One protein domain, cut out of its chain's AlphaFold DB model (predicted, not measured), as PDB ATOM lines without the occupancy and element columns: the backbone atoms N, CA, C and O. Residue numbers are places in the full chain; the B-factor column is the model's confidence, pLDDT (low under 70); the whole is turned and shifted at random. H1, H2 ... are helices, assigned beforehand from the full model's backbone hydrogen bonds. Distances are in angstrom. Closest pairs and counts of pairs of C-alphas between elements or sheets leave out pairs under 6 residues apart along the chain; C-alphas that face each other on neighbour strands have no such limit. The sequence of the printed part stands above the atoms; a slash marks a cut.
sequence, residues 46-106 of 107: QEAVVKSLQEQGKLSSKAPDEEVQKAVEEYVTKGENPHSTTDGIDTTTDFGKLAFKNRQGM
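What this domain is: This is residues 46 to 106 of the 107 residues of an uncharacterized protein of Paenibacillus larvae subsp. larvae (strain NRRL B-3650 / LMG 16245) (UniProt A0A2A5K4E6). Look for an extended model with two separate ends: at one, H2, the longest helix, and H1 cross at about a right angle, and at the other H3 is by itself, touching neither. A long stretch with no named element, residues 79 to 93, joins H2 to H3. The printed part has 61 residues with three named helices, H1, H2 and H3 in chain order, and no named strand; the class is all helix. The radius of gyration of the C-alphas is 16.7 A, and the C-alphas span 49 by 19 by 15 A.

How they stand to each other: Start at H2, residues 65 to 78, which touches H1, residues 46 to 55. Their closest C-alphas are those of Val 49 and Val 72, 6.5 A apart. Their lines are about perpendicular, at 87 degrees, and their centres are 10.2 A apart. H3, residues 94 to 104, is apart from both H1 and H2. Read the backbone of H1, H2 and H3, and you will find every O i to N i+4 pair within hydrogen-bond range.

Where its parts are: Find C-alpha 65 at (381.589, 296.139, 355.651); from there H2 runs 19.7 A to C-alpha 78. Go back to C-alpha 46 at (379.528, 290.829, 366.244), where H1 begins, and follow it for 14.2 A to C-alpha 55. H3 runs 15.7 A from C-alpha 94 to C-alpha 104 at (359.386, 290.917, 389.927).

The domain as a whole: The two C-alphas farthest apart are those of Lys 62 and Gly 105, at 49.4 A. The link from H1 to H2 is short, with 9 residues, and that from H2 to H3 is long, with 15. The printed part has no cut. Its mean pLDDT is 89.2, and residues 79 to 82 are under 70.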
ATOM      1  N   GLN A  46     379.623 290.676 367.697       90.69
ATOM      2  CA  GLN A  46     379.528 290.829 366.244       90.69
ATOM      3  C   GLN A  46     380.421 289.836 365.490       90.69
ATOM      4  O   GLN A  46     379.965 289.230 364.526       90.69
ATOM      5  N   GLU A  47     381.655 289.595 365.945       92.94
ATOM      6  CA  GLU A  47     382.582 288.657 365.291       92.94
ATOM      7  C   GLU A  47     382.023 287.230 365.250       92.94
ATOM      8  O   GLU A  47     382.073 286.565 364.212       92.94
ATOM      9  N   ALA A  48     381.443 286.770 366.362       92.50
ATOM     10  CA  ALA A  48     380.815 285.455 366.431       92.50
ATOM     11  C   ALA A  48     379.600 285.356 365.498       92.50
ATOM     12  O   ALA A  48     379.433 284.346 364.809       92.50
ATOM     13  N   VAL A  49     378.779 286.412 365.433       92.88
ATOM     14  CA  VAL A  49     377.622 286.470 364.528       92.88
ATOM     15  C   VAL A  49     378.081 286.397 363.075       92.88
ATOM     16  O   VAL A  49     377.625 285.513 362.348       92.88
ATOM     17  N   VAL A  50     379.026 287.252 362.671       94.81
ATOM     18  CA  VAL A  50     379.581 287.293 361.308       94.81
ATOM     19  C   VAL A  50     380.155 285.939 360.911       94.81
ATOM     20  O   VAL A  50     379.811 285.416 359.850       94.81
ATOM     21  N   LYS A  51     380.964 285.328 361.782       95.88
ATOM     22  CA  LYS A  51     381.537 284.003 361.534       95.88
ATOM     23  C   LYS A  51     380.449 282.945 361.348       95.88
ATOM     24  O   LYS A  51     380.502 282.187 360.384       95.88
ATOM     25  N   SER A  52     379.429 282.932 362.208       94.44
ATOM     26  CA  SER A  52     378.325 281.973 362.085       94.44
ATOM     27  C   SER A  52     377.530 282.161 360.787       94.44
ATOM     28  O   SER A  52     377.128 281.180 360.161       94.44
ATOM     29  N   LEU A  53     377.322 283.409 360.350       93.88
ATOM     30  CA  LEU A  53     376.609 283.726 359.114       93.88
ATOM     31  C   LEU A  53     377.412 283.290 357.883       93.88
ATOM     32  O   LEU A  53     376.825 282.792 356.921       93.88
ATOM     33  N   GLN A  54     378.739 283.413 357.931       95.50
ATOM     34  CA  GLN A  54     379.634 282.914 356.888       95.50
ATOM     35  C   GLN A  54     379.660 281.384 356.827       95.50
ATOM     36  O   GLN A  54     379.533 280.812 355.745       95.50
ATOM     37  N   GLU A  55     379.751 280.707 357.975       95.81
ATOM     38  CA  GLU A  55     379.703 279.239 358.058       95.81
ATOM     39  C   GLU A  55     378.367 278.671 357.557       95.81
ATOM     40  O   GLU A  55     378.333 277.627 356.907       95.81
ATOM     41  N   GLN A  56     377.264 279.385 357.797       92.25
ATOM     42  CA  GLN A  56     375.937 279.043 357.276       92.25
ATOM     43  C   GLN A  56     375.764 279.363 355.780       92.25
ATOM     44  O   GLN A  56     374.700 279.087 355.225       92.25
ATOM     45  N   GLY A  57     376.757 279.983 355.132       94.06
ATOM     46  CA  GLY A  57     376.674 280.434 353.740       94.06
ATOM     47  C   GLY A  57     375.683 281.581 353.514       94.06
ATOM     48  O   GLY A  57     375.306 281.843 352.374       94.06
ATOM     49  N   LYS A  58     375.242 282.251 354.585       92.44
ATOM     50  CA  LYS A  58     374.300 283.383 354.546       92.44
ATOM     51  C   LYS A  58     374.995 284.727 354.333       92.44
ATOM     52  O   LYS A  58     374.332 285.689 353.967       92.44
ATOM     53  N   LEU A  59     376.303 284.788 354.570       94.69
ATOM     54  CA  LEU A  59     377.139 285.964 354.356       94.69
ATOM     55  C   LEU A  59     378.436 285.540 353.660       94.69
ATOM     56  O   LEU A  59     379.042 284.534 354.022       94.69
ATOM     57  N   SER A  60     378.879 286.293 352.655       94.62
ATOM     58  CA  SER A  60     380.157 286.016 351.989       94.62
ATOM     59  C   SER A  60     381.339 286.342 352.908       94.62
ATOM     60  O   SER A  60     381.328 287.350 353.612       94.62
ATOM     61  N   SER A  61     382.415 285.552 352.848       92.00
ATOM     62  CA  SER A  61     383.671 285.860 353.556       92.00
ATOM     63  C   SER A  61     384.395 287.098 353.019       92.00
ATOM     64  O   SER A  61     385.326 287.592 353.648       92.00
ATOM     65  N   LYS A  62     383.971 287.594 351.852       94.19
ATOM     66  CA  LYS A  62     384.486 288.807 351.200       94.19
ATOM     67  C   LYS A  62     383.423 289.904 351.092       94.19
ATOM     68  O   LYS A  62     383.563 290.786 350.247       94.19
ATOM     69  N   ALA A  63     382.335 289.798 351.857       93.69
ATOM     70  CA  ALA A  63     381.299 290.821 351.875       93.69
ATOM     71  C   ALA A  63     381.899 292.177 352.305       93.69
ATOM     72  O   ALA A  63     382.754 292.194 353.194       93.69
ATOM     73  N   PRO A  64     381.493 293.298 351.682       95.81
ATOM     74  CA  PRO A  64     381.884 294.629 352.127       95.81
ATOM     75  C   PRO A  64     381.290 294.939 353.507       95.81
ATOM     76  O   PRO A  64     380.223 294.434 353.859       95.81
ATOM     77  N   ASP A  65     381.943 295.824 354.259       93.69
ATOM     78  CA  ASP A  65     381.589 296.139 355.651       93.69
ATOM     79  C   ASP A  65     380.119 296.560 355.836       93.69
ATOM     80  O   ASP A  65     379.479 296.187 356.820       93.69
ATOM     81  N   GLU A  66     379.546 297.281 354.868       94.56
ATOM     82  CA  GLU A  66     378.132 297.683 354.885       94.56
ATOM     83  C   GLU A  66     377.170 296.486 354.818       94.56
ATOM     84  O   GLU A  66     376.119 296.480 355.463       94.56
ATOM     85  N   GLU A  67     377.518 295.458 354.042       94.12
ATOM     86  CA  GLU A  67     376.726 294.230 353.930       94.12
ATOM     87  C   GLU A  67     376.856 293.390 355.204       94.12
ATOM     88  O   GLU A  67     375.864 292.851 355.697       94.12
ATOM     89  N   VAL A  68     378.057 293.354 355.786       93.75
ATOM     90  CA  VAL A  68     378.312 292.701 357.074       93.75
ATOM     91  C   VAL A  68     377.466 293.338 358.178       93.75
ATOM     92  O   VAL A  68     376.774 292.615 358.896       93.75
ATOM     93  N   GLN A  69     377.458 294.671 358.290       92.94
ATOM     94  CA  GLN A  69     376.646 295.376 359.290       92.94
ATOM     95  C   GLN A  69     375.156 295.080 359.133       92.94
ATOM     96  O   GLN A  69     374.506 294.721 360.115       92.94
ATOM     97  N   LYS A  70     374.626 295.153 357.908       93.75
ATOM     98  CA  LYS A  70     373.215 294.835 357.648       93.75
ATOM     99  C   LYS A  70     372.865 293.398 358.014       93.75
ATOM    100  O   LYS A  70     371.810 293.160 358.590       93.75
ATOM    101  N   ALA A  71     373.737 292.442 357.704       92.50
ATOM    102  CA  ALA A  71     373.496 291.038 358.019       92.50
ATOM    103  C   ALA A  71     373.513 290.772 359.534       92.50
ATOM    104  O   ALA A  71     372.699 289.995 360.035       92.50
ATOM    105  N   VAL A  72     374.411 291.434 360.271       92.12
ATOM    106  CA  VAL A  72     374.443 291.377 361.739       92.12
ATOM    107  C   VAL A  72     373.192 292.022 362.327       92.12
ATOM    108  O   VAL A  72     372.562 291.433 363.203       92.12
ATOM    109  N   GLU A  73     372.795 293.192 361.829       90.69
ATOM    110  CA  GLU A  73     371.585 293.875 362.280       90.69
ATOM    111  C   GLU A  73     370.339 293.025 362.038       90.69
ATOM    112  O   GLU A  73     369.546 292.822 362.960       90.69
ATOM    113  N   GLU A  74     370.195 292.453 360.840       90.56
ATOM    114  CA  GLU A  74     369.093 291.543 360.539       90.56
ATOM    115  C   GLU A  74     369.126 290.331 361.474       90.56
ATOM    116  O   GLU A  74     368.101 289.977 362.043       90.56
ATOM    117  N   TYR A  75     370.286 289.711 361.697       89.00
ATOM    118  CA  TYR A  75     370.394 288.552 362.585       89.00
ATOM    119  C   TYR A  75     369.928 288.862 364.014       89.00
ATOM    120  O   TYR A  75     369.137 288.105 364.581       89.00
ATOM    121  N   VAL A  76     370.389 289.978 364.580       86.38
ATOM    122  CA  VAL A  76     370.080 290.361 365.966       86.38
ATOM    123  C   VAL A  76     368.622 290.802 366.108       86.38
ATOM    124  O   VAL A  76     367.974 290.473 367.098       86.38
ATOM    125  N   THR A  77     368.074 291.496 365.109       83.75
ATOM    126  CA  THR A  77     366.689 292.002 365.139       83.75
ATOM    127  C   THR A  77     365.638 290.959 364.754       83.75
ATOM    128  O   THR A  77     364.461 291.129 365.079       83.75
ATOM    129  N   LYS A  78     366.038 289.891 364.054       81.75
ATOM    130  CA  LYS A  78     365.162 288.792 363.614       81.75
ATOM    131  C   LYS A  78     364.873 287.779 364.716       81.75
ATOM    132  O   LYS A  78     363.893 287.047 364.610       81.75
ATOM    133  N   GLY A  79     365.722 287.713 365.741       65.88
ATOM    134  CA  GLY A  79     365.502 286.844 366.890       65.88
ATOM    135  C   GLY A  79     364.326 287.325 367.739       65.88
ATOM    136  O   GLY A  79     364.266 288.488 368.128       65.88
ATOM    137  N   GLU A  80     363.413 286.418 368.085       62.81
ATOM    138  CA  GLU A  80     362.624 286.597 369.301       62.81
ATOM    139  C   GLU A  80     363.564 286.370 370.484       62.81
ATOM    140  O   GLU A  80     364.292 285.376 370.507       62.81
ATOM    141  N   ASN A  81     363.580 287.290 371.451       64.25
ATOM    142  CA  ASN A  81     364.340 287.089 372.680       64.25
ATOM    143  C   ASN A  81     363.848 285.778 373.324       64.25
ATOM    144  O   ASN A  81     362.657 285.697 373.658       64.25
ATOM    145  N   PRO A  82     364.686 284.729 373.449       62.78
ATOM    146  CA  PRO A  82     364.267 283.515 374.122       62.78
ATOM    147  C   PRO A  82     363.834 283.890 375.536       62.78
ATOM    148  O   PRO A  82     364.536 284.590 376.258       62.78
ATOM    149  N   HIS A  83     362.633 283.454 375.910       74.25
ATOM    150  CA  HIS A  83     361.994 283.864 377.157       74.25
ATOM    151  C   HIS A  83     361.673 285.374 377.226       74.25
ATOM    152  O   HIS A  83     361.799 286.015 378.268       74.25
ATOM    153  N   SER A  84     361.201 285.961 376.122       70.75
ATOM    154  CA  SER A  84     360.698 287.344 376.067       70.75
ATOM    155  C   SER A  84     359.624 287.643 377.119       70.75
ATOM    156  O   SER A  84     359.570 288.744 377.649       70.75
ATOM    157  N   THR A  85     358.813 286.651 377.488       79.81
ATOM    158  CA  THR A  85     357.790 286.760 378.542       79.81
ATOM    159  C   THR A  85     358.358 286.777 379.961       79.81
ATOM    160  O   THR A  85     357.623 287.038 380.914       79.81
ATOM    161  N   THR A  86     359.650 286.490 380.124       84.69
ATOM    162  CA  THR A  86     360.349 286.487 381.413       84.69
ATOM    163  C   THR A  86     361.537 287.455 381.436       84.69
ATOM    164  O   THR A  86     362.405 287.351 382.307       84.69
ATOM    165  N   ASP A  87     361.561 288.409 380.499       78.50
ATOM    166  CA  ASP A  87     362.656 289.354 380.249       78.50
ATOM    167  C   ASP A  87     364.025 288.670 380.098       78.50
ATOM    168  O   ASP A  87     365.027 289.087 380.680       78.50
ATOM    169  N   GLY A  88     364.063 287.578 379.329       81.69
ATOM    170  CA  GLY A  88     365.293 286.852 379.006       81.69
ATOM    171  C   GLY A  88     365.780 285.896 380.099       81.69
ATOM    172  O   GLY A  88     366.864 285.328 379.976       81.69
ATOM    173  N   ILE A  89     365.007 285.690 381.174       88.00
ATOM    174  CA  ILE A  89     365.351 284.726 382.227       88.00
ATOM    175  C   ILE A  89     364.841 283.336 381.843       88.00
ATOM    176  O   ILE A  89     363.636 283.113 381.755       88.00
ATOM    177  N   ASP A  90     365.740 282.364 381.712       91.12
ATOM    178  CA  ASP A  90     365.356 280.971 381.478       91.12
ATOM    179  C   ASP A  90     364.671 280.347 382.708       91.12
ATOM    180  O   ASP A  90     365.320 279.829 383.615       91.12
ATOM    181  N   THR A  91     363.336 280.345 382.732       92.94
ATOM    182  CA  THR A  91     362.529 279.780 383.827       92.94
ATOM    183  C   THR A  91     362.317 278.264 383.747       92.94
ATOM    184  O   THR A  91     361.494 277.725 384.493       92.94
ATOM    185  N   THR A  92     363.009 277.545 382.857       93.62
ATOM    186  CA  THR A  92     362.917 276.072 382.808       93.62
ATOM    187  C   THR A  92     363.610 275.413 384.005       93.62
ATOM    188  O   THR A  92     363.207 274.333 384.441       93.62
ATOM    189  N   THR A  93     364.587 276.101 384.605       94.38
ATOM    190  CA  THR A  93     365.330 275.658 385.793       94.38
ATOM    191  C   THR A  93     364.776 276.267 387.082       94.38
ATOM    192  O   THR A  93     364.180 277.345 387.079       94.38
ATOM    193  N   ASP A  94     365.003 275.611 388.223       97.06
ATOM    194  CA  ASP A  94     364.577 276.152 389.524       97.06
ATOM    195  C   ASP A  94     365.311 277.449 389.882       97.06
ATOM    196  O   ASP A  94     364.715 278.364 390.452       97.06
ATOM    197  N   PHE A  95     366.576 277.566 389.465       96.06
ATOM    198  CA  PHE A  95     367.338 278.808 389.563       96.06
ATOM    199  C   PHE A  95     366.649 279.946 388.804       96.06
ATOM    200  O   PHE A  95     366.423 281.016 389.369       96.06
ATOM    201  N   GLY A  96     366.263 279.720 387.549       94.88
ATOM    202  CA  GLY A  96     365.627 280.753 386.741       94.88
ATOM    203  C   GLY A  96     364.237 281.151 387.227       94.88
ATOM    204  O   GLY A  96     363.913 282.338 387.246       94.88
ATOM    205  N   LYS A  97     363.434 280.199 387.722       96.00
ATOM    206  CA  LYS A  97     362.150 280.511 388.386       96.00
ATOM    207  C   LYS A  97     362.357 281.422 389.599       96.00
ATOM    208  O   LYS A  97     361.610 282.385 389.777       96.00
ATOM    209  N   LEU A  98     363.370 281.131 390.421       96.06
ATOM    210  CA  LEU A  98     363.717 281.948 391.584       96.06
ATOM    211  C   LEU A  98     364.203 283.344 391.165       96.06
ATOM    212  O   LEU A  98     363.740 284.339 391.722       96.06
ATOM    213  N   ALA A  99     365.082 283.424 390.163       95.06
ATOM    214  CA  ALA A  99     365.595 284.683 389.627       95.06
ATOM    215  C   ALA A  99     364.467 285.575 389.080       95.06
ATOM    216  O   ALA A  99     364.393 286.755 389.426       95.06
ATOM    217  N   PHE A 100     363.542 285.004 388.301       94.69
ATOM    218  CA  PHE A 100     362.397 285.731 387.755       94.69
ATOM    219  C   PHE A 100     361.462 286.251 388.854       94.69
ATOM    220  O   PHE A 100     361.089 287.424 388.834       94.69
ATOM    221  N   LYS A 101     361.147 285.419 389.858       94.56
ATOM    222  CA  LYS A 101     360.323 285.820 391.010       94.56
ATOM    223  C   LYS A 101     360.962 286.957 391.812       94.56
ATOM    224  O   LYS A 101     360.280 287.921 392.148       94.56
ATOM    225  N   ASN A 102     362.255 286.851 392.117       94.06
ATOM    226  CA  ASN A 102     362.965 287.879 392.882       94.06
ATOM    227  C   ASN A 102     363.010 289.208 392.126       94.06
ATOM    228  O   ASN A 102     362.825 290.255 392.731       94.06
ATOM    229  N   ARG A 103     363.201 289.168 390.803       89.31
ATOM    230  CA  ARG A 103     363.197 290.368 389.964       89.31
ATOM    231  C   ARG A 103     361.840 291.076 389.958       89.31
ATOM    232  O   ARG A 103     361.816 292.288 390.121       89.31
ATOM    233  N   GLN A 104     360.734 290.335 389.837       89.44
ATOM    234  CA  GLN A 104     359.386 290.917 389.927       89.44
ATOM    235  C   GLN A 104     359.103 291.550 391.294       89.44
ATOM    236  O   GLN A 104     358.401 292.545 391.366       89.44
ATOM    237  N   GLY A 105     359.649 290.988 392.376       86.50
ATOM    238  CA  GLY A 105     359.491 291.549 393.721       86.50
ATOM    239  C   GLY A 105     360.327 292.804 393.999       86.50
ATOM    240  O   GLY A 105     360.168 293.391 395.066       86.50
ATOM    241  N   MET A 106     361.234 293.187 393.092       79.56
ATOM    242  CA  MET A 106     362.061 294.397 393.199       79.56
ATOM    243  C   MET A 106     361.546 295.569 392.345       79.56
ATOM    244  O   MET A 106     362.095 296.664 392.469       79.56
TER     245      MET A 106